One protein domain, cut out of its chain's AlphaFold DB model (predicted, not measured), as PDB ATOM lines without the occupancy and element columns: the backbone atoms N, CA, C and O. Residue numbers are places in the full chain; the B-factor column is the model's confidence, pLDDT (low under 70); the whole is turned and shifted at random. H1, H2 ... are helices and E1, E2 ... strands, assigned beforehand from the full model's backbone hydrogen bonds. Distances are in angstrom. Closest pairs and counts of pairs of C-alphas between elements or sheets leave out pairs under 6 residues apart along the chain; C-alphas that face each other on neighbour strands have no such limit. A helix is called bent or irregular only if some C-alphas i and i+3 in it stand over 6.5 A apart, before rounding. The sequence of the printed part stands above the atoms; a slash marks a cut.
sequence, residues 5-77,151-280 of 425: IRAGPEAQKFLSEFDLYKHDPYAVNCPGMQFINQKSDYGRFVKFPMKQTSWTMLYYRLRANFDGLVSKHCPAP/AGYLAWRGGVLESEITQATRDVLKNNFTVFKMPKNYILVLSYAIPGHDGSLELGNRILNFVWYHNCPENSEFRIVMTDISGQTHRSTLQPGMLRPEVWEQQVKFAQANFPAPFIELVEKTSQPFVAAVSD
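Overview. This is residues 5 to 77 and 151 to 280 of the 425 residues of the protein "FAD/NAD(P)-binding domain-containing protein" of Aureobasidium pullulans (UniProt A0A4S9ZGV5). One strongly twisted sheet of eight strands curls like part of a barrel and folds back on itself, E1 and E3 facing E5, E6, E7, E4 and E8, with E2 as the hinge. The helical hairpin H5 and H6 packs, mainly through H6, on the larger leaf's face away from E3, while H1 and H2 lie near E1 and H4 near E4 and E8. The 203 printed residues hold six named helices and eight named strands in the order E1 H1 E2 E3 H2 E4 H3 E5 E6 E7 H4 H5 H6 E8, a mixed class. The sheet runs E1 E3 E2 E5 E6 E7 E4 E8 and is mixed. The whole is compact, with a radius of gyration of the C-alphas of 17.8 A and spans of 50 by 41 by 31 A.

Along the chain. E1, residues 5 to 7, begins at C-alpha 5 (25.420, 0.974, 25.928). H1 is residues 9 to 18, E2 28 to 36, bending by 67 degrees at residue 31, and E3 42 to 54, 26.6 A long, bending by 86 degrees at residue 47. H2 is residues 55 to 67, E4 151 to 161, 30.5 A long, H3 167 to 173, E5 177 to 182, E6 187 to 194 and E7 207 to 215, 25.8 A long. H4 is residues 220 to 225, H5 245 to 258, 20.0 A long, and H6 261 to 269. E8, residues 274 to 279, ends at C-alpha 279 (27.985, -15.521, 21.334).

Arrangement. In the folded sheet, bent into two facing leaves, antiparallel E1 and E3 have N 5 and O 53 at 2.8 A. The hairpin E2 and E3 has N 30 and O 50 at 2.8 A; parallel E2 and E5 have N 34 and O 177 at 2.8 A. E1, H1 and E2 form a split strand-helix-strand unit, two strands of one sheet with a helix between them along the chain and another strand, E3, between them in the sheet, and its crossover is right-handed. E5 E6 E7 form a meander, successive antiparallel neighbours; N 190 and O 211 are 2.9 A apart. H6 is on the sheet, height 8.6 A, across the strands and over E7 and, only just, E6. H5 touches H6 with residues 252 to 256 alone, the C-alphas of Gln 256 and Ile 264 closest at 5.7 A. H1, H2, H3, H4 and H5 only graze the sheet. In the helices, every O i to N i+4 pair is within hydrogen-bond range.

Size, cuts and confidence. The C-alphas farthest apart, of Pro 77 and Lys 184, are 52.7 A apart. Residues 78 to 150 are not printed; C-alphas 77 and 151 are 43.2 A apart. The links E6 to E7 and H4 to H5 are long. Residues 183 to 186 have pLDDT under 70.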
ATOM      1  N   ILE A   5      26.721   1.382  26.463       87.31
ATOM      2  CA  ILE A   5      25.420   0.974  25.928       87.31
ATOM      3  C   ILE A   5      24.906   2.059  24.996       87.31
ATOM      4  O   ILE A   5      24.993   3.249  25.289       87.31
ATOM      5  N   ARG A   6      24.243   1.636  23.925       88.88
ATOM      6  CA  ARG A   6      23.398   2.514  23.130       88.88
ATOM      7  C   ARG A   6      21.956   2.461  23.637       88.88
ATOM      8  O   ARG A   6      21.325   1.407  23.605       88.88
ATOM      9  N   ALA A   7      21.404   3.604  24.031       88.94
ATOM     10  CA  ALA A   7      19.974   3.744  24.278       88.94
ATOM     11  C   ALA A   7      19.249   3.928  22.934       88.94
ATOM     12  O   ALA A   7      19.222   5.023  22.362       88.94
ATOM     13  N   GLY A   8      18.714   2.833  22.390       87.19
ATOM     14  CA  GLY A   8      17.891   2.859  21.179       87.19
ATOM     15  C   GLY A   8      16.504   3.489  21.406       87.19
ATOM     16  O   GLY A   8      16.227   3.966  22.509       87.19
ATOM     17  N   PRO A   9      15.654   3.557  20.368       88.50
ATOM     18  CA  PRO A   9      14.349   4.220  20.441       88.50
ATOM     19  C   PRO A   9      13.436   3.671  21.545       88.50
ATOM     20  O   PRO A   9      12.813   4.442  22.268       88.50
ATOM     21  N   GLU A  10      13.399   2.357  21.721       91.19
ATOM     22  CA  GLU A  10      12.555   1.655  22.684       91.19
ATOM     23  C   GLU A  10      13.076   1.850  24.107       91.19
ATOM     24  O   GLU A  10      12.296   2.139  25.010       91.19
ATOM     25  N   ALA A  11      14.399   1.823  24.303       91.56
ATOM     26  CA  ALA A  11      15.008   2.187  25.585       91.56
ATOM     27  C   ALA A  11      14.753   3.658  25.950       91.56
ATOM     28  O   ALA A  11      14.467   3.976  27.101       91.56
ATOM     29  N   GLN A  12      14.825   4.566  24.973       92.25
ATOM     30  CA  GLN A  12      14.499   5.980  25.176       92.25
ATOM     31  C   GLN A  12      13.019   6.178  25.514       92.25
ATOM     32  O   GLN A  12      12.711   6.956  26.413       92.25
ATOM     33  N   LYS A  13      12.120   5.461  24.831       93.19
ATOM     34  CA  LYS A  13      10.684   5.480  25.115       93.19
ATOM     35  C   LYS A  13      10.393   4.964  26.523       93.19
ATOM     36  O   LYS A  13       9.733   5.659  27.288       93.19
ATOM     37  N   PHE A  14      10.948   3.808  26.885       92.94
ATOM     38  CA  PHE A  14      10.821   3.240  28.225       92.94
ATOM     39  C   PHE A  14      11.249   4.245  29.300       92.94
ATOM     40  O   PHE A  14      10.485   4.531  30.216       92.94
ATOM     41  N   LEU A  15      12.429   4.853  29.154       92.00
ATOM     42  CA  LEU A  15      12.888   5.863  30.106       92.00
ATOM     43  C   LEU A  15      11.979   7.101  30.099       92.00
ATOM     44  O   LEU A  15      11.640   7.605  31.155       92.00
ATOM     45  N   SER A  16      11.497   7.571  28.948       91.31
ATOM     46  CA  SER A  16      10.591   8.731  28.922       91.31
ATOM     47  C   SER A  16       9.274   8.512  29.682       91.31
ATOM     48  O   SER A  16       8.712   9.473  30.210       91.31
ATOM     49  N   GLU A  17       8.800   7.263  29.746       90.38
ATOM     50  CA  GLU A  17       7.551   6.885  30.412       90.38
ATOM     51  C   GLU A  17       7.747   6.569  31.901       90.38
ATOM     52  O   GLU A  17       6.940   7.007  32.719       90.38
ATOM     53  N   PHE A  18       8.808   5.836  32.259       88.81
ATOM     54  CA  PHE A  18       8.966   5.250  33.599       88.81
ATOM     55  C   PHE A  18      10.074   5.870  34.447       88.81
ATOM     56  O   PHE A  18      10.152   5.584  35.637       88.81
ATOM     57  N   ASP A  19      10.941   6.697  33.867       90.25
ATOM     58  CA  ASP A  19      12.032   7.320  34.606       90.25
ATOM     59  C   ASP A  19      11.582   8.621  35.280       90.25
ATOM     60  O   ASP A  19      11.345   9.648  34.642       90.25
ATOM     61  N   LEU A  20      11.522   8.599  36.601       88.56
ATOM     62  CA  LEU A  20      11.243   9.743  37.458       88.56
ATOM     63  C   LEU A  20      12.366  10.793  37.402       88.56
ATOM     64  O   LEU A  20      12.101  11.972  37.619       88.56
ATOM     65  N   TYR A  21      13.585  10.413  36.999       85.56
ATOM     66  CA  TYR A  21      14.694  11.342  36.742       85.56
ATOM     67  C   TYR A  21      14.733  11.879  35.311       85.56
ATOM     68  O   TYR A  21      15.724  12.492  34.926       85.56
ATOM     69  N   LYS A  22      13.700  11.675  34.483       82.06
ATOM     70  CA  LYS A  22      13.691  12.027  33.043       82.06
ATOM     71  C   LYS A  22      14.179  13.438  32.678       82.06
ATOM     72  O   LYS A  22      14.562  13.655  31.530       82.06
ATOM     73  N   HIS A  23      14.156  14.386  33.615       83.62
ATOM     74  CA  HIS A  23      14.675  15.741  33.430       83.62
ATOM     75  C   HIS A  23      16.210  15.821  33.470       83.62
ATOM     76  O   HIS A  23      16.788  16.655  32.774       83.62
ATOM     77  N   ASP A  24      16.868  14.923  34.201       88.12
ATOM     78  CA  ASP A  24      18.321  14.837  34.258       88.12
ATOM     79  C   ASP A  24      18.855  14.015  33.081       88.12
ATOM     80  O   ASP A  24      18.348  12.923  32.796       88.12
ATOM     81  N   PRO A  25      19.903  14.464  32.383       91.06
ATOM     82  CA  PRO A  25      20.442  13.721  31.256       91.06
ATOM     83  C   PRO A  25      21.172  12.448  31.726       91.06
ATOM     84  O   PRO A  25      21.931  12.462  32.687       91.06
ATOM     85  N   TYR A  26      20.963  11.330  31.025       91.00
ATOM     86  CA  TYR A  26      21.588  10.029  31.343       91.00
ATOM     87  C   TYR A  26      22.561   9.522  30.277       91.00
ATOM     88  O   TYR A  26      23.130   8.436  30.402       91.00
ATOM     89  N   ALA A  27      22.702  10.252  29.176       93.50
ATOM     90  CA  ALA A  27      23.414   9.783  28.002       93.50
ATOM     91  C   ALA A  27      24.088  10.932  27.258       93.50
ATOM     92  O   ALA A  27      23.580  12.051  27.201       93.50
ATOM     93  N   VAL A  28      25.204  10.609  26.617       93.56
ATOM     94  CA  VAL A  28      25.914  11.477  25.688       93.56
ATOM     95  C   VAL A  28      25.223  11.424  24.327       93.56
ATOM     96  O   VAL A  28      24.972  10.348  23.774       93.56
ATOM     97  N   ASN A  29      24.929  12.595  23.765       94.00
ATOM     98  CA  ASN A  29      24.382  12.699  22.417       94.00
ATOM     99  C   ASN A  29      25.475  12.419  21.381       94.00
ATOM    100  O   ASN A  29      26.482  13.121  21.315       94.00
ATOM    101  N   CYS A  30      25.236  11.416  20.544       91.56
ATOM    102  CA  CYS A  30      26.104  11.017  19.451       91.56
ATOM    103  C   CYS A  30      25.432  11.366  18.114       91.56
ATOM    104  O   CYS A  30      24.409  10.762  17.783       91.56
ATOM    105  N   PRO A  31      25.969  12.305  17.311       90.62
ATOM    106  CA  PRO A  31      25.316  12.755  16.076       90.62
ATOM    107  C   PRO A  31      25.203  11.673  14.990       90.62
ATOM    108  O   PRO A  31      24.310  11.723  14.140       90.62
ATOM    109  N   GLY A  32      26.121  10.707  14.991       87.12
ATOM    110  CA  GLY A  32      26.173   9.670  13.974       87.12
ATOM    111  C   GLY A  32      27.419   8.810  14.054       87.12
ATOM    112  O   GLY A  32      28.210   8.898  14.994       87.12
ATOM    113  N   MET A  33      27.569   7.968  13.041       90.06
ATOM    114  CA  MET A  33      28.695   7.060  12.899       90.06
ATOM    115  C   MET A  33      29.687   7.615  11.886       90.06
ATOM    116  O   MET A  33      29.309   7.934  10.760       90.06
ATOM    117  N   GLN A  34      30.953   7.702  12.273       91.75
ATOM    118  CA  GLN A  34      32.035   8.144  11.406       91.75
ATOM    119  C   GLN A  34      33.016   7.007  11.137       91.75
ATOM    120  O   GLN A  34      33.277   6.183  12.009       91.75
ATOM    121  N   PHE A  35      33.575   6.984   9.935       91.38
ATOM    122  CA  PHE A  35      34.560   6.006   9.498       91.38
ATOM    123  C   PHE A  35      35.878   6.713   9.224       91.38
ATOM    124  O   PHE A  35      35.890   7.698   8.483       91.38
ATOM    125  N   ILE A  36      36.964   6.198   9.795       93.44
ATOM    126  CA  ILE A  36      38.320   6.715   9.582       93.44
ATOM    127  C   ILE A  36      39.212   5.657   8.930       93.44
ATOM    128  O   ILE A  36      38.958   4.456   9.056       93.44
ATOM    129  N   ASN A  37      40.249   6.104   8.224       91.12
ATOM    130  CA  ASN A  37      41.287   5.229   7.676       91.12
ATOM    131  C   ASN A  37      42.452   5.037   8.677       91.12
ATOM    132  O   ASN A  37      42.439   5.576   9.783       91.12
ATOM    133  N   GLN A  38      43.486   4.286   8.284       90.31
ATOM    134  CA  GLN A  38      44.660   4.018   9.132       90.31
ATOM    135  C   GLN A  38      45.506   5.272   9.437       90.31
ATOM    136  O   GLN A  38      46.226   5.303  10.428       90.31
ATOM    137  N   LYS A  39      45.406   6.327   8.622       91.31
ATOM    138  CA  LYS A  39      46.048   7.629   8.867       91.31
ATOM    139  C   LYS A  39      45.202   8.549   9.754       91.31
ATOM    140  O   LYS A  39      45.630   9.653  10.064       91.31
ATOM    141  N   SER A  40      44.041   8.079  10.218       90.62
ATOM    142  CA  SER A  40      43.025   8.864  10.934       90.62
ATOM    143  C   SER A  40      42.300   9.895  10.069       90.62
ATOM    144  O   SER A  40      41.568  10.727  10.605       90.62
ATOM    145  N   ASP A  41      42.440   9.828   8.741       90.62
ATOM    146  CA  ASP A  41      41.676  10.701   7.857       90.62
ATOM    147  C   ASP A  41      40.215  10.259   7.842       90.62
ATOM    148  O   ASP A  41      39.884   9.064   7.832       90.62
ATOM    149  N   TYR A  42      39.333  11.249   7.795       87.88
ATOM    150  CA  TYR A  42      37.905  11.036   7.659       87.88
ATOM    151  C   TYR A  42      37.571  10.386   6.307       87.88
ATOM    152  O   TYR A  42      37.952  10.886   5.250       87.88
ATOM    153  N   GLY A  43      36.817   9.286   6.347       83.12
ATOM    154  CA  GLY A  43      36.303   8.607   5.159       83.12
ATOM    155  C   GLY A  43      34.834   8.922   4.882       83.12
ATOM    156  O   GLY A  43      34.484   9.405   3.809       83.12
ATOM    157  N   ARG A  44      33.946   8.616   5.837       88.44
ATOM    158  CA  ARG A  44      32.486   8.734   5.661       88.44
ATOM    159  C   ARG A  44      31.782   9.016   6.984       88.44
ATOM    160  O   ARG A  44      32.184   8.491   8.016       88.44
ATOM    161  N   PHE A  45      30.671   9.745   6.933       87.81
ATOM    162  CA  PHE A  45      29.755   9.964   8.049       87.81
ATOM    163  C   PHE A  45      28.365   9.457   7.688       87.81
ATOM    164  O   PHE A  45      27.847   9.735   6.609       87.81
ATOM    165  N   VAL A  46      27.749   8.725   8.605       87.50
ATOM    166  CA  VAL A  46      26.355   8.305   8.528       87.50
ATOM    167  C   VAL A  46      25.614   9.038   9.630       87.50
ATOM    168  O   VAL A  46      25.818   8.760  10.815       87.50
ATOM    169  N   LYS A  47      24.756   9.984   9.240       86.06
ATOM    170  CA  LYS A  47      23.917  10.716  10.186       86.06
ATOM    171  C   LYS A  47      22.865   9.769  10.738       86.06
ATOM    172  O   LYS A  47      21.910   9.407  10.059       86.06
ATOM    173  N   PHE A  48      23.075   9.368  11.977       79.81
ATOM    174  CA  PHE A  48      22.207   8.450  12.684       79.81
ATOM    175  C   PHE A  48      22.314   8.785  14.168       79.81
ATOM    176  O   PHE A  48      23.195   8.256  14.847       79.81
ATOM    177  N   PRO A  49      21.500   9.737  14.655       86.31
ATOM    178  CA  PRO A  49      21.581  10.191  16.032       86.31
ATOM    179  C   PRO A  49      21.367   9.038  17.015       86.31
ATOM    180  O   PRO A  49      20.447   8.232  16.877       86.31
ATOM    181  N   MET A  50      22.234   8.958  18.016       87.31
ATOM    182  CA  MET A  50      22.230   7.927  19.046       87.31
ATOM    183  C   MET A  50      22.446   8.567  20.414       87.31
ATOM    184  O   MET A  50      23.101   9.600  20.527       87.31
ATOM    185  N   LYS A  51      21.944   7.918  21.463       92.06
ATOM    186  CA  LYS A  51      22.273   8.248  22.848       92.06
ATOM    187  C   LYS A  51      23.175   7.158  23.411       92.06
ATOM    188  O   LYS A  51      22.782   5.993  23.418       92.06
ATOM    189  N   GLN A  52      24.378   7.527  23.839       92.69
ATOM    190  CA  GLN A  52      25.355   6.606  24.418       92.69
ATOM    191  C   GLN A  52      25.374   6.767  25.936       92.69
ATOM    192  O   GLN A  52      25.514   7.870  26.455       92.69
ATOM    193  N   THR A  53      25.207   5.674  26.659       93.38
ATOM    194  CA  THR A  53      25.197   5.633  28.122       93.38
ATOM    195  C   THR A  53      26.065   4.475  28.613       93.38
ATOM    196  O   THR A  53      26.767   3.843  27.822       93.38
ATOM    197  N   SER A  54      26.061   4.196  29.911       92.00
ATOM    198  CA  SER A  54      26.754   3.054  30.502       92.00
ATOM    199  C   SER A  54      25.777   2.151  31.250       92.00
ATOM    200  O   SER A  54      24.728   2.605  31.715       92.00
ATOM    201  N   TRP A  55      26.130   0.870  31.399       88.38
ATOM    202  CA  TRP A  55      25.363  -0.065  32.236       88.38
ATOM    203  C   TRP A  55      25.197   0.464  33.657       88.38
ATOM    204  O   TRP A  55      24.107   0.419  34.209       88.38
ATOM    205  N   THR A  56      26.267   1.019  34.224       89.69
ATOM    206  CA  THR A  56      26.259   1.597  35.569       89.69
ATOM    207  C   THR A  56      25.248   2.738  35.692       89.69
ATOM    208  O   THR A  56      24.458   2.739  36.631       89.69
ATOM    209  N   MET A  57      25.214   3.656  34.718       90.94
ATOM    210  CA  MET A  57      24.269   4.775  34.716       90.94
ATOM    211  C   MET A  57      22.817   4.288  34.679       90.94
ATOM    212  O   MET A  57      22.004   4.710  35.497       90.94
ATOM    213  N   LEU A  58      22.492   3.364  33.764       91.38
ATOM    214  CA  LEU A  58      21.139   2.812  33.675       91.38
ATOM    215  C   LEU A  58      20.767   2.004  34.919       91.38
ATOM    216  O   LEU A  58      19.663   2.160  35.421       91.38
ATOM    217  N   TYR A  59      21.674   1.180  35.445       91.12
ATOM    218  CA  TYR A  59      21.421   0.360  36.629       91.12
ATOM    219  C   TYR A  59      21.003   1.208  37.830       91.12
ATOM    220  O   TYR A  59      19.942   0.977  38.405       91.12
ATOM    221  N   TYR A  60      21.810   2.208  38.195       91.00
ATOM    222  CA  TYR A  60      21.514   3.036  39.363       91.00
ATOM    223  C   TYR A  60      20.253   3.867  39.176       91.00
ATOM    224  O   TYR A  60      19.485   4.022  40.118       91.00
ATOM    225  N   ARG A  61      19.999   4.327  37.951       91.06
ATOM    226  CA  ARG A  61      18.781   5.060  37.625       91.06
ATOM    227  C   ARG A  61      17.541   4.183  37.728       91.06
ATOM    228  O   ARG A  61      16.566   4.582  38.352       91.06
ATOM    229  N   LEU A  62      17.585   2.964  37.198       91.31
ATOM    230  CA  LEU A  62      16.487   2.003  37.325       91.31
ATOM    231  C   LEU A  62      16.262   1.582  38.784       91.31
ATOM    232  O   LEU A  62      15.115   1.480  39.202       91.31
ATOM    233  N   ARG A  63      17.327   1.399  39.579       90.56
ATOM    234  CA  ARG A  63      17.208   1.129  41.021       90.56
ATOM    235  C   ARG A  63      16.568   2.297  41.760       90.56
ATOM    236  O   ARG A  63      15.588   2.083  42.456       90.56
ATOM    237  N   ALA A  64      17.018   3.526  41.521       90.44
ATOM    238  CA  ALA A  64      16.413   4.704  42.134       90.44
ATOM    239  C   ALA A  64      14.904   4.806  41.832       90.44
ATOM    240  O   ALA A  64      14.117   5.100  42.726       90.44
ATOM    241  N   ASN A  65      14.485   4.477  40.606       88.38
ATOM    242  CA  ASN A  65      13.070   4.407  40.226       88.38
ATOM    243  C   ASN A  65      12.295   3.249  40.877       88.38
ATOM    244  O   ASN A  65      11.084   3.353  41.050       88.38
ATOM    245  N   PHE A  66      12.962   2.137  41.186       87.50
ATOM    246  CA  PHE A  66      12.322   0.928  41.698       87.50
ATOM    247  C   PHE A  66      12.207   0.915  43.227       87.50
ATOM    248  O   PHE A  66      11.144   0.620  43.760       87.50
ATOM    249  N   ASP A  67      13.301   1.208  43.934       87.19
ATOM    250  CA  ASP A  67      13.396   1.126  45.398       87.19
ATOM    251  C   ASP A  67      13.960   2.394  46.057       87.19
ATOM    252  O   ASP A  67      14.245   2.392  47.253       87.19
ATOM    253  N   GLY A  68      14.113   3.486  45.301       88.19
ATOM    254  CA  GLY A  68      14.599   4.753  45.844       88.19
ATOM    255  C   GLY A  68      16.094   4.756  46.166       88.19
ATOM    256  O   GLY A  68      16.544   5.641  46.894       88.19
ATOM    257  N   LEU A  69      16.877   3.792  45.656       89.25
ATOM    258  CA  LEU A  69      18.321   3.724  45.892       89.25
ATOM    259  C   LEU A  69      19.030   5.035  45.520       89.25
ATOM    260  O   LEU A  69      19.225   5.353  44.345       89.25
ATOM    261  N   VAL A  70      19.509   5.740  46.541       89.81
ATOM    262  CA  VAL A  70      20.361   6.919  46.379       89.81
ATOM    263  C   VAL A  70      21.763   6.479  45.975       89.81
ATOM    264  O   VAL A  70      22.362   5.580  46.568       89.81
ATOM    265  N   SER A  71      22.315   7.130  44.956       89.69
ATOM    266  CA  SER A  71      23.661   6.852  44.455       89.69
ATOM    267  C   SER A  71      24.325   8.126  43.939       89.69
ATOM    268  O   SER A  71      23.688   9.167  43.818       89.69
ATOM    269  N   LYS A  72      25.606   8.047  43.562       86.44
ATOM    270  CA  LYS A  72      26.295   9.176  42.910       86.44
ATOM    271  C   LYS A  72      25.623   9.601  41.596       86.44
ATOM    272  O   LYS A  72      25.644  10.777  41.265       86.44
ATOM    273  N   HIS A  73      25.004   8.653  40.888       85.50
ATOM    274  CA  HIS A  73      24.313   8.888  39.617       85.50
ATOM    275  C   HIS A  73      22.901   9.458  39.800       85.50
ATOM    276  O   HIS A  73      22.359  10.083  38.892       85.50
ATOM    277  N   CYS A  74      22.299   9.205  40.963       86.88
ATOM    278  CA  CYS A  74      20.936   9.584  41.320       86.88
ATOM    279  C   CYS A  74      20.937  10.027  42.795       86.88
ATOM    280  O   CYS A  74      20.606   9.230  43.677       86.88
ATOM    281  N   PRO A  75      21.418  11.252  43.093       82.94
ATOM    282  CA  PRO A  75      21.656  11.690  44.468       82.94
ATOM    283  C   PRO A  75      20.392  12.189  45.179       82.94
ATOM    284  O   PRO A  75      20.373  12.247  46.406       82.94
ATOM    285  N   ALA A  76      19.354  12.573  44.431       82.62
ATOM    286  CA  ALA A  76      18.130  13.151  44.979       82.62
ATOM    287  C   ALA A  76      17.134  12.043  45.358       82.62
ATOM    288  O   ALA A  76      16.648  11.378  44.454       82.62
ATOM    289  N   PRO A  77      16.787  11.825  46.634       77.25
ATOM    290  CA  PRO A  77      15.804  10.806  47.007       77.25
ATOM    291  C   PRO A  77      14.489  10.987  46.235       77.25
ATOM    292  O   PRO A  77      14.008  12.111  46.095       77.25
ATOM    293  N   ALA A 151      30.711 -17.459  18.788       86.69
ATOM    294  CA  ALA A 151      30.592 -16.948  17.430       86.69
ATOM    295  C   ALA A 151      31.933 -16.905  16.668       86.69
ATOM    296  O   ALA A 151      31.954 -16.451  15.523       86.69
ATOM    297  N   GLY A 152      33.038 -17.342  17.287       88.06
ATOM    298  CA  GLY A 152      34.365 -17.429  16.661       88.06
ATOM    299  C   GLY A 152      35.237 -16.173  16.783       88.06
ATOM    300  O   GLY A 152      36.288 -16.093  16.146       88.06
ATOM    301  N   TYR A 153      34.822 -15.175  17.568       89.50
ATOM    302  CA  TYR A 153      35.594 -13.947  17.780       89.50
ATOM    303  C   TYR A 153      35.405 -13.347  19.178       89.50
ATOM    304  O   TYR A 153      34.360 -13.476  19.826       89.50
ATOM    305  N   LEU A 154      36.438 -12.639  19.626       92.62
ATOM    306  CA  LEU A 154      36.501 -11.953  20.911       92.62
ATOM    307  C   LEU A 154      36.189 -10.467  20.745       92.62
ATOM    308  O   LEU A 154      36.481  -9.860  19.714       92.62
ATOM    309  N   ALA A 155      35.626  -9.867  21.789       93.12
ATOM    310  CA  ALA A 155      35.454  -8.431  21.928       93.12
ATOM    311  C   ALA A 155      36.346  -7.918  23.065       93.12
ATOM    312  O   ALA A 155      35.999  -8.056  24.240       93.12
ATOM    313  N   TRP A 156      37.471  -7.309  22.703       94.94
ATOM    314  CA  TRP A 156      38.352  -6.579  23.610       94.94
ATOM    315  C   TRP A 156      37.744  -5.221  23.916       94.94
ATOM    316  O   TRP A 156      37.251  -4.537  23.017       94.94
ATOM    317  N   ARG A 157      37.732  -4.840  25.185       94.50
ATOM    318  CA  ARG A 157      37.019  -3.657  25.652       94.50
ATOM    319  C   ARG A 157      37.838  -2.912  26.683       94.50
ATOM    320  O   ARG A 157      38.584  -3.506  27.458       94.50
ATOM    321  N   GLY A 158      37.625  -1.610  26.711       94.00
ATOM    322  CA  GLY A 158      38.210  -0.725  27.696       94.00
ATOM    323  C   GLY A 158      37.624   0.668  27.586       94.00
ATOM    324  O   GLY A 158      36.811   0.965  26.704       94.00
ATOM    325  N   GLY A 159      38.032   1.518  28.513       93.81
ATOM    326  CA  GLY A 159      37.616   2.903  28.562       93.81
ATOM    327  C   GLY A 159      38.713   3.745  29.181       93.81
ATOM    328  O   GLY A 159      39.370   3.304  30.122       93.81
ATOM    329  N   VAL A 160      38.890   4.943  28.641       95.12
ATOM    330  CA  VAL A 160      39.863   5.930  29.119       95.12
ATOM    331  C   VAL A 160      39.116   7.219  29.429       95.12
ATOM    332  O   VAL A 160      38.157   7.554  28.727       95.12
ATOM    333  N   LEU A 161      39.516   7.933  30.480       95.00
ATOM    334  CA  LEU A 161      38.906   9.218  30.797       95.00
ATOM    335  C   LEU A 161      39.244  10.234  29.697       95.00
ATOM    336  O   LEU A 161      40.370  10.300  29.208       95.00
ATOM    337  N   GLU A 162      38.273  11.043  29.287       94.44
ATOM    338  CA  GLU A 162      38.444  12.001  28.193       94.44
ATOM    339  C   GLU A 162      39.520  13.060  28.501       94.44
ATOM    340  O   GLU A 162      40.155  13.586  27.589       94.44
ATOM    341  N   SER A 163      39.786  13.361  29.772       94.69
ATOM    342  CA  SER A 163      40.885  14.241  30.180       94.69
ATOM    343  C   SER A 163      42.271  13.609  30.038       94.69
ATOM    344  O   SER A 163      43.264  14.330  29.983       94.69
ATOM    345  N   GLU A 164      42.362  12.280  29.993       95.56
ATOM    346  CA  GLU A 164      43.634  11.551  29.946       95.56
ATOM    347  C   GLU A 164      44.159  11.377  28.523       95.56
ATOM    348  O   GLU A 164      45.278  10.909  28.346       95.56
ATOM    349  N   ILE A 165      43.397  11.764  27.503       95.50
ATOM    350  CA  ILE A 165      43.735  11.613  26.082       95.50
ATOM    351  C   ILE A 165      44.129  12.944  25.432       95.50
ATOM    352  O   ILE A 165      43.673  14.032  25.810       95.50
ATOM    353  N   THR A 166      44.980  12.862  24.411       96.50
ATOM    354  CA  THR A 166      45.442  14.038  23.675       96.50
ATOM    355  C   THR A 166      44.288  14.799  23.023       96.50
ATOM    356  O   THR A 166      43.251  14.235  22.660       96.50
ATOM    357  N   GLN A 167      44.473  16.110  22.843       94.88
ATOM    358  CA  GLN A 167      43.504  16.931  22.116       94.88
ATOM    359  C   GLN A 167      43.331  16.444  20.668       94.88
ATOM    360  O   GLN A 167      42.208  16.380  20.189       94.88
ATOM    361  N   ALA A 168      44.409  15.995  20.014       94.75
ATOM    362  CA  ALA A 168      44.355  15.441  18.661       94.75
ATOM    363  C   ALA A 168      43.421  14.220  18.563       94.75
ATOM    364  O   ALA A 168      42.569  14.155  17.678       94.75
ATOM    365  N   THR A 169      43.516  13.277  19.504       95.44
ATOM    366  CA  THR A 169      42.604  12.123  19.572       95.44
ATOM    367  C   THR A 169      41.164  12.552  19.842       95.44
ATOM    368  O   THR A 169      40.245  12.065  19.179       95.44
ATOM    369  N   ARG A 170      40.947  13.511  20.751       94.12
ATOM    370  CA  ARG A 170      39.612  14.080  21.010       94.12
ATOM    371  C   ARG A 170      39.016  14.755  19.780       94.12
ATOM    372  O   ARG A 170      37.831  14.577  19.513       94.12
ATOM    373  N   ASP A 171      39.823  15.462  19.000       92.19
ATOM    374  CA  ASP A 171      39.383  16.140  17.781       92.19
ATOM    375  C   ASP A 171      39.030  15.156  16.666       92.19
ATOM    376  O   ASP A 171      38.149  15.448  15.857       92.19
ATOM    377  N   VAL A 172      39.665  13.981  16.621       93.19
ATOM    378  CA  VAL A 172      39.265  12.918  15.693       93.19
ATOM    379  C   VAL A 172      37.971  12.263  16.165       93.19
ATOM    380  O   VAL A 172      37.025  12.182  15.387       93.19
ATOM    381  N   LEU A 173      37.895  11.807  17.420       92.00
ATOM    382  CA  LEU A 173      36.766  11.014  17.929       92.00
ATOM    383  C   LEU A 173      35.495  11.855  18.154       92.00
ATOM    384  O   LEU A 173      34.385  11.412  17.838       92.00
ATOM    385  N   LYS A 174      35.655  13.088  18.647       87.62
ATOM    386  CA  LYS A 174      34.588  14.039  19.001       87.62
ATOM    387  C   LYS A 174      33.475  13.356  19.815       87.62
ATOM    388  O   LYS A 174      33.731  12.514  20.666       87.62
ATOM    389  N   ASN A 175      32.218  13.699  19.527       90.31
ATOM    390  CA  ASN A 175      31.032  13.018  20.052       90.31
ATOM    391  C   ASN A 175      30.516  11.930  19.096       90.31
ATOM    392  O   ASN A 175      29.355  11.538  19.181       90.31
ATOM    393  N   ASN A 176      31.330  11.480  18.141       90.75
ATOM    394  CA  ASN A 176      30.886  10.562  17.101       90.75
ATOM    395  C   ASN A 176      31.136   9.110  17.504       90.75
ATOM    396  O   ASN A 176      32.083   8.785  18.219       90.75
ATOM    397  N   PHE A 177      30.316   8.211  16.967       90.69
ATOM    398  CA  PHE A 177      30.600   6.787  17.011       90.69
ATOM    399  C   PHE A 177      31.646   6.481  15.939       90.69
ATOM    400  O   PHE A 177      31.328   6.402  14.752       90.69
ATOM    401  N   THR A 178      32.908   6.390  16.339       93.69
ATOM    402  CA  THR A 178      34.039   6.260  15.415       93.69
ATOM    403  C   THR A 178      34.321   4.808  15.122       93.69
ATOM    404  O   THR A 178      34.417   4.017  16.049       93.69
ATOM    405  N   VAL A 179      34.492   4.471  13.848       91.62
ATOM    406  CA  VAL A 179      34.746   3.113  13.379       91.62
ATOM    407  C   VAL A 179      35.999   3.080  12.514       91.62
ATOM    408  O   VAL A 179      36.133   3.839  11.555       91.62
ATOM    409  N   PHE A 180      36.881   2.135  12.816       91.31
ATOM    410  CA  PHE A 180      37.985   1.721  11.965       91.31
ATOM    411  C   PHE A 180      37.808   0.246  11.596       91.31
ATOM    412  O   PHE A 180      37.551  -0.605  12.449       91.31
ATOM    413  N   LYS A 181      37.910  -0.049  10.298       88.12
ATOM    414  CA  LYS A 181      37.782  -1.400   9.744       88.12
ATOM    415  C   LYS A 181      39.100  -1.811   9.108       88.12
ATOM    416  O   LYS A 181      39.669  -1.043   8.336       88.12
ATOM    417  N   MET A 182      39.512  -3.051   9.345       83.06
ATOM    418  CA  MET A 182      40.607  -3.696   8.625       83.06
ATOM    419  C   MET A 182      40.058  -4.876   7.822       83.06
ATOM    420  O   MET A 182      39.943  -5.978   8.363       83.06
ATOM    421  N   PRO A 183      39.734  -4.679   6.531       67.00
ATOM    422  CA  PRO A 183      39.075  -5.706   5.730       67.00
ATOM    423  C   PRO A 183      39.872  -7.012   5.651       67.00
ATOM    424  O   PRO A 183      39.305  -8.085   5.780       67.00
ATOM    425  N   LYS A 184      41.202  -6.929   5.517       67.62
ATOM    426  CA  LYS A 184      42.068  -8.109   5.356       67.62
ATOM    427  C   LYS A 184      42.161  -8.999   6.600       67.62
ATOM    428  O   LYS A 184      42.433 -10.183   6.461       67.62
ATOM    429  N   ASN A 185      41.931  -8.434   7.785       61.19
ATOM    430  CA  ASN A 185      42.087  -9.136   9.062       61.19
ATOM    431  C   ASN A 185      40.747  -9.334   9.784       61.19
ATOM    432  O   ASN A 185      40.735  -9.798  10.918       61.19
ATOM    433  N   TYR A 186      39.628  -8.941   9.159       68.94
ATOM    434  CA  TYR A 186      38.282  -8.984   9.747       68.94
ATOM    435  C   TYR A 186      38.163  -8.261  11.097       68.94
ATOM    436  O   TYR A 186      37.302  -8.575  11.916       68.94
ATOM    437  N   ILE A 187      39.024  -7.268  11.329       80.56
ATOM    438  CA  ILE A 187      39.056  -6.509  12.576       80.56
ATOM    439  C   ILE A 187      38.163  -5.281  12.454       80.56
ATOM    440  O   ILE A 187      38.238  -4.513  11.488       80.56
ATOM    441  N   LEU A 188      37.340  -5.087  13.481       85.44
ATOM    442  CA  LEU A 188      36.480  -3.926  13.647       85.44
ATOM    443  C   LEU A 188      36.777  -3.290  15.002       85.44
ATOM    444  O   LEU A 188      36.560  -3.916  16.039       85.44
ATOM    445  N   VAL A 189      37.229  -2.040  14.987       88.88
ATOM    446  CA  VAL A 189      37.460  -1.245  16.195       88.88
ATOM    447  C   VAL A 189      36.519  -0.059  16.179       88.88
ATOM    448  O   VAL A 189      36.343   0.595  15.150       88.88
ATOM    449  N   LEU A 190      35.897   0.213  17.317       91.94
ATOM    450  CA  LEU A 190      35.002   1.343  17.478       91.94
ATOM    451  C   LEU A 190      35.233   2.057  18.802       91.94
ATOM    452  O   LEU A 190      35.647   1.428  19.771       91.94
ATOM    453  N   SER A 191      34.966   3.361  18.838       94.56
ATOM    454  CA  SER A 191      35.028   4.180  20.050       94.56
ATOM    455  C   SER A 191      33.909   5.213  20.083       94.56
ATOM    456  O   SER A 191      33.497   5.732  19.041       94.56
ATOM    457  N   TYR A 192      33.393   5.477  21.281       94.12
ATOM    458  CA  TYR A 192      32.360   6.469  21.548       94.12
ATOM    459  C   TYR A 192      32.402   6.919  23.013       94.12
ATOM    460  O   TYR A 192      32.799   6.165  23.902       94.12
ATOM    461  N   ALA A 193      31.963   8.152  23.268       94.88
ATOM    462  CA  ALA A 193      31.878   8.699  24.616       94.88
ATOM    463  C   ALA A 193      30.662   8.146  25.377       94.88
ATOM    464  O   ALA A 193      29.560   8.064  24.832       94.88
ATOM    465  N   ILE A 194      30.863   7.814  26.649       94.56
ATOM    466  CA  ILE A 194      29.833   7.419  27.617       94.56
ATOM    467  C   ILE A 194      29.970   8.274  28.890       94.56
ATOM    468  O   ILE A 194      31.009   8.916  29.076       94.56
ATOM    469  N   PRO A 195      28.953   8.301  29.771       94.50
ATOM    470  CA  PRO A 195      29.046   9.000  31.048       94.50
ATOM    471  C   PRO A 195      30.264   8.548  31.864       94.50
ATOM    472  O   PRO A 195      30.655   7.378  31.804       94.50
ATOM    473  N   GLY A 196      30.833   9.479  32.628       92.50
ATOM    474  CA  GLY A 196      31.935   9.240  33.556       92.50
ATOM    475  C   GLY A 196      31.606   8.226  34.654       92.50
ATOM    476  O   GLY A 196      30.476   7.747  34.786       92.50
ATOM    477  N   HIS A 197      32.601   7.915  35.487       87.88
ATOM    478  CA  HIS A 197      32.457   6.968  36.603       87.88
ATOM    479  C   HIS A 197      31.366   7.380  37.603       87.88
ATOM    480  O   HIS A 197      30.725   6.523  38.202       87.88
ATOM    481  N   ASP A 198      31.142   8.682  37.757       86.31
ATOM    482  CA  ASP A 198      30.116   9.317  38.586       86.31
ATOM    483  C   ASP A 198      28.825   9.650  37.815       86.31
ATOM    484  O   ASP A 198      27.878  10.175  38.390       86.31
ATOM    485  N   GLY A 199      28.763   9.329  36.519       87.12
ATOM    486  CA  GLY A 199      27.658   9.698  35.637       87.12
ATOM    487  C   GLY A 199      27.825  11.051  34.948       87.12
ATOM    488  O   GLY A 199      26.921  11.445  34.213       87.12
ATOM    489  N   SER A 200      28.958  11.741  35.127       90.00
ATOM    490  CA  SER A 200      29.203  13.043  34.504       90.00
ATOM    491  C   SER A 200      29.143  12.979  32.976       90.00
ATOM    492  O   SER A 200      29.673  12.062  32.340       90.00
ATOM    493  N   LEU A 201      28.495  13.979  32.380       91.75
ATOM    494  CA  LEU A 201      28.412  14.173  30.930       91.75
ATOM    495  C   LEU A 201      29.288  15.337  30.447       91.75
ATOM    496  O   LEU A 201      29.305  15.626  29.249       91.75
ATOM    497  N   GLU A 202      30.001  15.990  31.364       91.75
ATOM    498  CA  GLU A 202      30.838  17.149  31.070       91.75
ATOM    499  C   GLU A 202      32.069  16.753  30.258       91.75
ATOM    500  O   GLU A 202      32.710  15.733  30.523       91.75
ATOM    501  N   LEU A 203      32.422  17.585  29.275       89.19
ATOM    502  CA  LEU A 203      33.606  17.371  28.442       89.19
ATOM    503  C   LEU A 203      34.857  17.218  29.319       89.19
ATOM    504  O   LEU A 203      35.116  18.034  30.199       89.19
ATOM    505  N   GLY A 204      35.639  16.169  29.067       89.69
ATOM    506  CA  GLY A 204      36.823  15.821  29.859       89.69
ATOM    507  C   GLY A 204      36.544  14.844  31.005       89.69
ATOM    508  O   GLY A 204      37.426  14.063  31.341       89.69
ATOM    509  N   ASN A 205      35.319  14.799  31.534       92.62
ATOM    510  CA  ASN A 205      34.936  13.886  32.621       92.62
ATOM    511  C   ASN A 205      34.194  12.631  32.128       92.62
ATOM    512  O   ASN A 205      33.823  11.762  32.917       92.62
ATOM    513  N   ARG A 206      33.979  12.520  30.815       94.56
ATOM    514  CA  ARG A 206      33.381  11.350  30.161       94.56
ATOM    515  C   ARG A 206      34.411  10.253  29.955       94.56
ATOM    516  O   ARG A 206      35.608  10.512  29.910       94.56
ATOM    517  N   ILE A 207      33.946   9.029  29.744       95.00
ATOM    518  CA  ILE A 207      34.812   7.912  29.356       95.00
ATOM    519  C   ILE A 207      34.708   7.725  27.843       95.00
ATOM    520  O   ILE A 207      33.606   7.605  27.307       95.00
ATOM    521  N   LEU A 208      35.839   7.654  27.143       95.38
ATOM    522  CA  LEU A 208      35.881   7.153  25.774       95.38
ATOM    523  C   LEU A 208      35.975   5.631  25.811       95.38
ATOM    524  O   LEU A 208      37.039   5.061  26.046       95.38
ATOM    525  N   ASN A 209      34.837   4.974  25.603       94.56
ATOM    526  CA  ASN A 209      34.737   3.524  25.556       94.56
ATOM    527  C   ASN A 209      35.143   3.029  24.169       94.56
ATOM    528  O   ASN A 209      34.571   3.481  23.175       94.56
ATOM    529  N   PHE A 210      36.018   2.026  24.097       94.44
ATOM    530  CA  PHE A 210      36.306   1.322  22.850       94.44
ATOM    531  C   PHE A 210      35.897  -0.151  22.903       94.44
ATOM    532  O   PHE A 210      35.842  -0.787  23.957       94.44
ATOM    533  N   VAL A 211      35.606  -0.695  21.723       93.50
ATOM    534  CA  VAL A 211      35.404  -2.127  21.507       93.50
ATOM    535  C   VAL A 211      36.184  -2.537  20.270       93.50
ATOM    536  O   VAL A 211      36.048  -1.923  19.214       93.50
ATOM    537  N   TRP A 212      36.977  -3.589  20.396       93.44
ATOM    538  CA  TRP A 212      37.730  -4.192  19.312       93.44
ATOM    539  C   TRP A 212      37.308  -5.651  19.146       93.44
ATOM    540  O   TRP A 212      37.561  -6.494  20.004       93.44
ATOM    541  N   TYR A 213      36.669  -5.944  18.015       91.38
ATOM    542  CA  TYR A 213      36.353  -7.302  17.596       91.38
ATOM    543  C   TYR A 213      37.537  -7.927  16.858       91.38
ATOM    544  O   TYR A 213      38.037  -7.358  15.882       91.38
ATOM    545  N   HIS A 214      37.961  -9.095  17.329       88.38
ATOM    546  CA  HIS A 214      39.088  -9.845  16.790       88.38
ATOM    547  C   HIS A 214      38.704 -11.311  16.603       88.38
ATOM    548  O   HIS A 214      38.278 -11.963  17.558       88.38
ATOM    549  N   ASN A 215      38.858 -11.826  15.384       87.75
ATOM    550  CA  ASN A 215      38.619 -13.237  15.102       87.75
ATOM    551  C   ASN A 215      39.591 -14.099  15.898       87.75
ATOM    552  O   ASN A 215      40.796 -13.898  15.838       87.75
ATOM    553  N   CYS A 216      39.052 -15.060  16.634       87.94
ATOM    554  CA  CYS A 216      39.830 -15.956  17.470       87.94
ATOM    555  C   CYS A 216      39.066 -17.278  17.517       87.94
ATOM    556  O   CYS A 216      38.145 -17.415  18.328       87.94
ATOM    557  N   PRO A 217      39.354 -18.215  16.596       87.06
ATOM    558  CA  PRO A 217      38.732 -19.534  16.597       87.06
ATOM    559  C   PRO A 217      38.925 -20.231  17.947       87.06
ATOM    560  O   PRO A 217      39.887 -19.947  18.654       87.06
ATOM    561  N   GLU A 218      38.039 -21.163  18.301       86.81
ATOM    562  CA  GLU A 218      38.112 -21.893  19.573       86.81
ATOM    563  C   GLU A 218      39.267 -22.913  19.579       86.81
ATOM    564  O   GLU A 218      39.090 -24.122  19.453       86.81
ATOM    565  N   ASN A 219      40.488 -22.402  19.682       89.25
ATOM    566  CA  ASN A 219      41.733 -23.151  19.641       89.25
ATOM    567  C   ASN A 219      42.591 -22.835  20.886       89.25
ATOM    568  O   ASN A 219      42.101 -22.337  21.906       89.25
ATOM    569  N   SER A 220      43.883 -23.160  20.835       90.00
ATOM    570  CA  SER A 220      44.821 -22.868  21.923       90.00
ATOM    571  C   SER A 220      44.947 -21.372  22.221       90.00
ATOM    572  O   SER A 220      45.038 -21.006  23.389       90.00
ATOM    573  N   GLU A 221      44.898 -20.508  21.208       90.25
ATOM    574  CA  GLU A 221      44.967 -19.054  21.365       90.25
ATOM    575  C   GLU A 221      43.771 -18.526  22.159       90.25
ATOM    576  O   GLU A 221      43.955 -17.795  23.131       90.25
ATOM    577  N   PHE A 222      42.556 -18.983  21.834       92.62
ATOM    578  CA  PHE A 222      41.359 -18.639  22.603       92.62
ATOM    579  C   PHE A 222      41.519 -18.999  24.083       92.62
ATOM    580  O   PHE A 222      41.248 -18.178  24.957       92.62
ATOM    581  N   ARG A 223      42.014 -20.207  24.384       93.62
ATOM    582  CA  ARG A 223      42.247 -20.647  25.771       93.62
ATOM    583  C   ARG A 223      43.309 -19.808  26.470       93.62
ATOM    584  O   ARG A 223      43.141 -19.495  27.646       93.62
ATOM    585  N   ILE A 224      44.375 -19.429  25.765       94.25
ATOM    586  CA  ILE A 224      45.425 -18.552  26.294       94.25
ATOM    587  C   ILE A 224      44.823 -17.201  26.663       94.25
ATOM    588  O   ILE A 224      45.035 -16.748  27.789       94.25
ATOM    589  N   VAL A 225      44.067 -16.585  25.752       94.56
ATOM    590  CA  VAL A 225      43.455 -15.274  25.983       94.56
ATOM    591  C   VAL A 225      42.438 -15.340  27.112       94.56
ATOM    592  O   VAL A 225      42.472 -14.481  27.979       94.56
ATOM    593  N   MET A 226      41.583 -16.365  27.137       95.44
ATOM    594  CA  MET A 226      40.475 -16.505  28.087       95.44
ATOM    595  C   MET A 226      40.864 -17.116  29.442       95.44
ATOM    596  O   MET A 226      39.991 -17.378  30.268       95.44
ATOM    597  N   THR A 227      42.150 -17.349  29.698       96.12
ATOM    598  CA  THR A 227      42.636 -17.780  31.016       96.12
ATOM    599  C   THR A 227      43.064 -16.567  31.837       96.12
ATOM    600  O   THR A 227      43.774 -15.696  31.342       96.12
ATOM    601  N   ASP A 228      42.618 -16.472  33.083       95.44
ATOM    602  CA  ASP A 228      42.925 -15.327  33.939       95.44
ATOM    603  C   ASP A 228      44.309 -15.424  34.608       95.44
ATOM    604  O   ASP A 228      45.042 -16.403  34.454       95.44
ATOM    605  N   ILE A 229      44.667 -14.383  35.363       95.00
ATOM    606  CA  ILE A 229      45.894 -14.306  36.177       95.00
ATOM    607  C   ILE A 229      46.015 -15.399  37.247       95.00
ATOM    608  O   ILE A 229      47.121 -15.663  37.709       95.00
ATOM    609  N   SER A 230      44.913 -16.038  37.643       94.94
ATOM    610  CA  SER A 230      44.902 -17.154  38.596       94.94
ATOM    611  C   SER A 230      45.021 -18.523  37.915       94.94
ATOM    612  O   SER A 230      45.080 -19.550  38.591       94.94
ATOM    613  N   GLY A 231      45.080 -18.553  36.579       93.56
ATOM    614  CA  GLY A 231      45.142 -19.775  35.785       93.56
ATOM    615  C   GLY A 231      43.776 -20.409  35.507       93.56
ATOM    616  O   GLY A 231      43.721 -21.506  34.952       93.56
ATOM    617  N   GLN A 232      42.665 -19.746  35.848       94.56
ATOM    618  CA  GLN A 232      41.322 -20.236  35.551       94.56
ATOM    619  C   GLN A 232      40.897 -19.825  34.140       94.56
ATOM    620  O   GLN A 232      40.902 -18.649  33.782       94.56
ATOM    621  N   THR A 233      40.501 -20.803  33.323       92.94
ATOM    622  CA  THR A 233      39.952 -20.552  31.986       92.94
ATOM    623  C   THR A 233      38.468 -20.216  32.053       92.94
ATOM    624  O   THR A 233      37.649 -21.022  32.496       92.94
ATOM    625  N   HIS A 234      38.114 -19.046  31.536       91.06
ATOM    626  CA  HIS A 234      36.745 -18.563  31.432       91.06
ATOM    627  C   HIS A 234      36.165 -18.891  30.059       91.06
ATOM    628  O   HIS A 234      36.859 -18.892  29.048       91.06
ATOM    629  N   ARG A 235      34.858 -19.148  29.994       85.88
ATOM    630  CA  ARG A 235      34.180 -19.454  28.719       85.88
ATOM    631  C   ARG A 235      33.590 -18.224  28.032       85.88
ATOM    632  O   ARG A 235      33.128 -18.312  26.903       85.88
ATOM    633  N   SER A 236      33.518 -17.099  28.739       85.62
ATOM    634  CA  SER A 236      32.549 -16.053  28.426       85.62
ATOM    635  C   SER A 236      33.111 -14.652  28.473       85.62
ATOM    636  O   SER A 236      33.014 -13.897  27.512       85.62
ATOM    637  N   THR A 237      33.649 -14.262  29.614       90.44
ATOM    638  CA  THR A 237      34.118 -12.916  29.868       90.44
ATOM    639  C   THR A 237      35.217 -13.002  30.899       90.44
ATOM    640  O   THR A 237      35.017 -13.564  31.970       90.44
ATOM    641  N   LEU A 238      36.362 -12.426  30.566       92.81
ATOM    642  CA  LEU A 238      37.374 -12.053  31.533       92.81
ATOM    643  C   LEU A 238      37.053 -10.654  32.020       92.81
ATOM    644  O   LEU A 238      36.990  -9.730  31.210       92.81
ATOM    645  N   GLN A 239      36.816 -10.515  33.320       90.81
ATOM    646  CA  GLN A 239      36.457  -9.240  33.937       90.81
ATOM    647  C   GLN A 239      37.673  -8.300  34.033       90.81
ATOM    648  O   GLN A 239      38.819  -8.760  33.968       90.81
ATOM    649  N   PRO A 240      37.451  -6.983  34.212       90.50
ATOM    650  CA  PRO A 240      38.523  -6.041  34.520       90.50
ATOM    651  C   PRO A 240      39.412  -6.548  35.665       90.50
ATOM    652  O   PRO A 240      38.911  -6.996  36.694       90.50
ATOM    653  N   GLY A 241      40.731  -6.504  35.468       90.94
ATOM    654  CA  GLY A 241      41.721  -6.992  36.438       90.94
ATOM    655  C   GLY A 241      42.028  -8.496  36.379       90.94
ATOM    656  O   GLY A 241      42.956  -8.933  37.049       90.94
ATOM    657  N   MET A 242      41.309  -9.285  35.571       94.00
ATOM    658  CA  MET A 242      41.584 -10.722  35.395       94.00
ATOM    659  C   MET A 242      42.529 -11.028  34.227       94.00
ATOM    660  O   MET A 242      43.117 -12.108  34.186       94.00
ATOM    661  N   LEU A 243      42.652 -10.119  33.256       94.31
ATOM    662  CA  LEU A 243      43.461 -10.339  32.059       94.31
ATOM    663  C   LEU A 243      44.950 -10.418  32.413       94.31
ATOM    664  O   LEU A 243      45.471  -9.560  33.127       94.31
ATOM    665  N   ARG A 244      45.645 -11.424  31.874       95.69
ATOM    666  CA  ARG A 244      47.084 -11.570  32.098       95.69
ATOM    667  C   ARG A 244      47.881 -10.451  31.410       95.69
ATOM    668  O   ARG A 244      47.634 -10.200  30.225       95.69
ATOM    669  N   PRO A 245      48.834  -9.798  32.105       94.44
ATOM    670  CA  PRO A 245      49.588  -8.673  31.552       94.44
ATOM    671  C   PRO A 245      50.281  -8.989  30.225       94.44
ATOM    672  O   PRO A 245      50.178  -8.211  29.284       94.44
ATOM    673  N   GLU A 246      50.900 -10.163  30.095       95.56
ATOM    674  CA  GLU A 246      51.630 -10.555  28.888       95.56
ATOM    675  C   GLU A 246      50.722 -10.722  27.661       95.56
ATOM    676  O   GLU A 246      51.134 -10.443  26.535       95.56
ATOM    677  N   VAL A 247      49.465 -11.131  27.871       95.38
ATOM    678  CA  VAL A 247      48.456 -11.212  26.805       95.38
ATOM    679  C   VAL A 247      48.049  -9.804  26.377       95.38
ATOM    680  O   VAL A 247      47.946  -9.524  25.183       95.38
ATOM    681  N   TRP A 248      47.859  -8.894  27.337       95.62
ATOM    682  CA  TRP A 248      47.532  -7.507  27.021       95.62
ATOM    683  C   TRP A 248      48.669  -6.792  26.293       95.62
ATOM    684  O   TRP A 248      48.424  -6.120  25.298       95.62
ATOM    685  N   GLU A 249      49.918  -6.988  26.712       95.94
ATOM    686  CA  GLU A 249      51.092  -6.415  26.047       95.94
ATOM    687  C   GLU A 249      51.203  -6.850  24.579       95.94
ATOM    688  O   GLU A 249      51.534  -6.040  23.710       95.94
ATOM    689  N   GLN A 250      50.907  -8.118  24.274       94.88
ATOM    690  CA  GLN A 250      50.843  -8.602  22.892       94.88
ATOM    691  C   GLN A 250      49.731  -7.901  22.106       94.88
ATOM    692  O   GLN A 250      49.945  -7.477  20.968       94.88
ATOM    693  N   GLN A 251      48.572  -7.717  22.734       94.69
ATOM    694  CA  GLN A 251      47.424  -7.049  22.135       94.69
ATOM    695  C   GLN A 251      47.691  -5.556  21.864       94.69
ATOM    696  O   GLN A 251      47.314  -5.037  20.810       94.69
ATOM    697  N   VAL A 252      48.409  -4.877  22.764       96.31
ATOM    698  CA  VAL A 252      48.883  -3.494  22.593       96.31
ATOM    699  C   VAL A 252      49.873  -3.405  21.428       96.31
ATOM    700  O   VAL A 252      49.701  -2.559  20.552       96.31
ATOM    701  N   LYS A 253      50.858  -4.312  21.342       96.81
ATOM    702  CA  LYS A 253      51.804  -4.367  20.209       96.81
ATOM    703  C   LYS A 253      51.089  -4.583  18.877       96.81
ATOM    704  O   LYS A 253      51.434  -3.957  17.875       96.81
ATOM    705  N   PHE A 254      50.067  -5.439  18.862       94.44
ATOM    706  CA  PHE A 254      49.230  -5.615  17.681       94.44
ATOM    707  C   PHE A 254      48.540  -4.301  17.297       94.44
ATOM    708  O   PHE A 254      48.576  -3.921  16.126       94.44
ATOM    709  N   ALA A 255      47.933  -3.597  18.257       94.81
ATOM    710  CA  ALA A 255      47.279  -2.316  18.006       94.81
ATOM    711  C   ALA A 255      48.268  -1.278  17.449       94.81
ATOM    712  O   ALA A 255      47.982  -0.673  16.419       94.81
ATOM    713  N   GLN A 256      49.455  -1.139  18.046       95.81
ATOM    714  CA  GLN A 256      50.509  -0.220  17.590       95.81
ATOM    715  C   GLN A 256      50.907  -0.445  16.123       95.81
ATOM    716  O   GLN A 256      51.136   0.511  15.386       95.81
ATOM    717  N   ALA A 257      50.970  -1.703  15.681       94.06
ATOM    718  CA  ALA A 257      51.350  -2.037  14.311       94.06
ATOM    719  C   ALA A 257      50.222  -1.825  13.282       94.06
ATOM    720  O   ALA A 257      50.495  -1.697  12.089       94.06
ATOM    721  N   ASN A 258      48.956  -1.819  13.714       92.75
ATOM    722  CA  ASN A 258      47.815  -1.986  12.808       92.75
ATOM    723  C   ASN A 258      46.759  -0.872  12.877       92.75
ATOM    724  O   ASN A 258      46.011  -0.688  11.915       92.75
ATOM    725  N   PHE A 259      46.643  -0.156  13.995       94.75
ATOM    726  CA  PHE A 259      45.564   0.806  14.236       94.75
ATOM    727  C   PHE A 259      45.988   2.241  13.914       94.75
ATOM    728  O   PHE A 259      47.176   2.550  13.890       94.75
ATOM    729  N   PRO A 260      45.030   3.149  13.657       94.81
ATOM    730  CA  PRO A 260      45.325   4.573  13.603       94.81
ATOM    731  C   PRO A 260      45.600   5.117  15.014       94.81
ATOM    732  O   PRO A 260      45.093   4.590  16.012       94.81
ATOM    733  N   ALA A 261      46.353   6.217  15.089       96.31
ATOM    734  CA  ALA A 261      46.853   6.797  16.339       96.31
ATOM    735  C   ALA A 261      45.793   6.987  17.455       96.31
ATOM    736  O   ALA A 261      46.090   6.615  18.590       96.31
ATOM    737  N   PRO A 262      44.552   7.449  17.180       96.06
ATOM    738  CA  PRO A 262      43.517   7.585  18.210       96.06
ATOM    739  C   PRO A 262      43.163   6.270  18.913       96.06
ATOM    740  O   PRO A 262      42.933   6.251  20.118       96.06
ATOM    741  N   PHE A 263      43.112   5.156  18.174       96.69
ATOM    742  CA  PHE A 263      42.792   3.851  18.755       96.69
ATOM    743  C   PHE A 263      43.995   3.232  19.468       96.69
ATOM    744  O   PHE A 263      43.794   2.553  20.472       96.69
ATOM    745  N   ILE A 264      45.219   3.492  18.993       97.06
ATOM    746  CA  ILE A 264      46.447   3.105  19.704       97.06
ATOM    747  C   ILE A 264      46.460   3.764  21.084       97.06
ATOM    748  O   ILE A 264      46.576   3.062  22.083       97.06
ATOM    749  N   GLU A 265      46.238   5.081  21.148       97.81
ATOM    750  CA  GLU A 265      46.241   5.823  22.412       97.81
ATOM    751  C   GLU A 265      45.191   5.290  23.401       97.81
ATOM    752  O   GLU A 265      45.484   5.126  24.584       97.81
ATOM    753  N   LEU A 266      43.974   4.982  22.931       96.75
ATOM    754  CA  LEU A 266      42.933   4.396  23.783       96.75
ATOM    755  C   LEU A 266      43.338   3.029  24.341       96.75
ATOM    756  O   LEU A 266      43.106   2.755  25.518       96.75
ATOM    757  N   VAL A 267      43.934   2.171  23.513       96.69
ATOM    758  CA  VAL A 267      44.396   0.841  23.927       96.69
ATOM    759  C   VAL A 267      45.543   0.964  24.934       96.69
ATOM    760  O   VAL A 267      45.478   0.356  25.997       96.69
ATOM    761  N   GLU A 268      46.544   1.800  24.666       96.75
ATOM    762  CA  GLU A 268      47.700   1.994  25.553       96.75
ATOM    763  C   GLU A 268      47.325   2.587  26.914       96.75
ATOM    764  O   GLU A 268      47.862   2.172  27.939       96.75
ATOM    765  N   LYS A 269      46.393   3.547  26.942       96.69
ATOM    766  CA  LYS A 269      45.970   4.213  28.184       96.69
ATOM    767  C   LYS A 269      44.945   3.425  28.991       96.69
ATOM    768  O   LYS A 269      44.604   3.819  30.104       96.69
ATOM    769  N   THR A 270      44.448   2.312  28.462       95.12
ATOM    770  CA  THR A 270      43.495   1.478  29.191       95.12
ATOM    771  C   THR A 270      44.203   0.688  30.283       95.12
ATOM    772  O   THR A 270      44.979  -0.226  30.010       95.12
ATOM    773  N   SER A 271      43.878   1.009  31.533       90.81
ATOM    774  CA  SER A 271      44.459   0.374  32.721       90.81
ATOM    775  C   SER A 271      43.820  -0.971  33.072       90.81
ATOM    776  O   SER A 271      44.495  -1.864  33.577       90.81
ATOM    777  N   GLN A 272      42.519  -1.129  32.811       90.69
ATOM    778  CA  GLN A 272      41.766  -2.343  33.135       90.69
ATOM    779  C   GLN A 272      40.965  -2.841  31.923       90.69
ATOM    780  O   GLN A 272      39.737  -2.703  31.882       90.69
ATOM    781  N   PRO A 273      41.645  -3.402  30.909       93.56
ATOM    782  CA  PRO A 273      40.973  -4.018  29.777       93.56
ATOM    783  C   PRO A 273      40.195  -5.258  30.223       93.56
ATOM    784  O   PRO A 273      40.513  -5.908  31.222       93.56
ATOM    785  N   PHE A 274      39.180  -5.611  29.447       93.31
ATOM    786  CA  PHE A 274      38.413  -6.832  29.648       93.31
ATOM    787  C   PHE A 274      38.026  -7.441  28.302       93.31
ATOM    788  O   PHE A 274      37.977  -6.751  27.279       93.31
ATOM    789  N   VAL A 275      37.766  -8.746  28.289       94.50
ATOM    790  CA  VAL A 275      37.555  -9.506  27.049       94.50
ATOM    791  C   VAL A 275      36.280 -10.309  27.164       94.50
ATOM    792  O   VAL A 275      36.073 -10.990  28.163       94.50
ATOM    793  N   ALA A 276      35.428 -10.254  26.145       92.62
ATOM    794  CA  ALA A 276      34.229 -11.078  26.066       92.62
ATOM    795  C   ALA A 276      34.265 -11.979  24.828       92.62
ATOM    796  O   ALA A 276      34.373 -11.489  23.703       92.62
ATOM    797  N   ALA A 277      34.111 -13.284  25.036       92.44
ATOM    798  CA  ALA A 277      33.794 -14.236  23.986       92.44
ATOM    799  C   ALA A 277      32.379 -13.954  23.483       92.44
ATOM    800  O   ALA A 277      31.402 -13.992  24.243       92.44
ATOM    801  N   VAL A 278      32.270 -13.598  22.203       89.81
ATOM    802  CA  VAL A 278      30.983 -13.221  21.635       89.81
ATOM    803  C   VAL A 278      30.199 -14.472  21.295       89.81
ATOM    804  O   VAL A 278      30.716 -15.405  20.696       89.81
ATOM    805  N   SER A 279      28.931 -14.472  21.669       86.88
ATOM    806  CA  SER A 279      27.985 -15.521  21.334       86.88
ATOM    807  C   SER A 279      26.676 -14.881  20.893       86.88
ATOM    808  O   SER A 279      26.432 -13.695  21.135       86.88
ATOM    809  N   ASP A 280      25.790 -15.709  20.378       84.94
ATOM    810  CA  ASP A 280      24.362 -15.443  20.301       84.94
ATOM    811  C   ASP A 280      23.611 -16.623  20.912       84.94
ATOM    812  O   ASP A 280      24.199 -17.661  21.217       84.94
TER     813      ASP A 280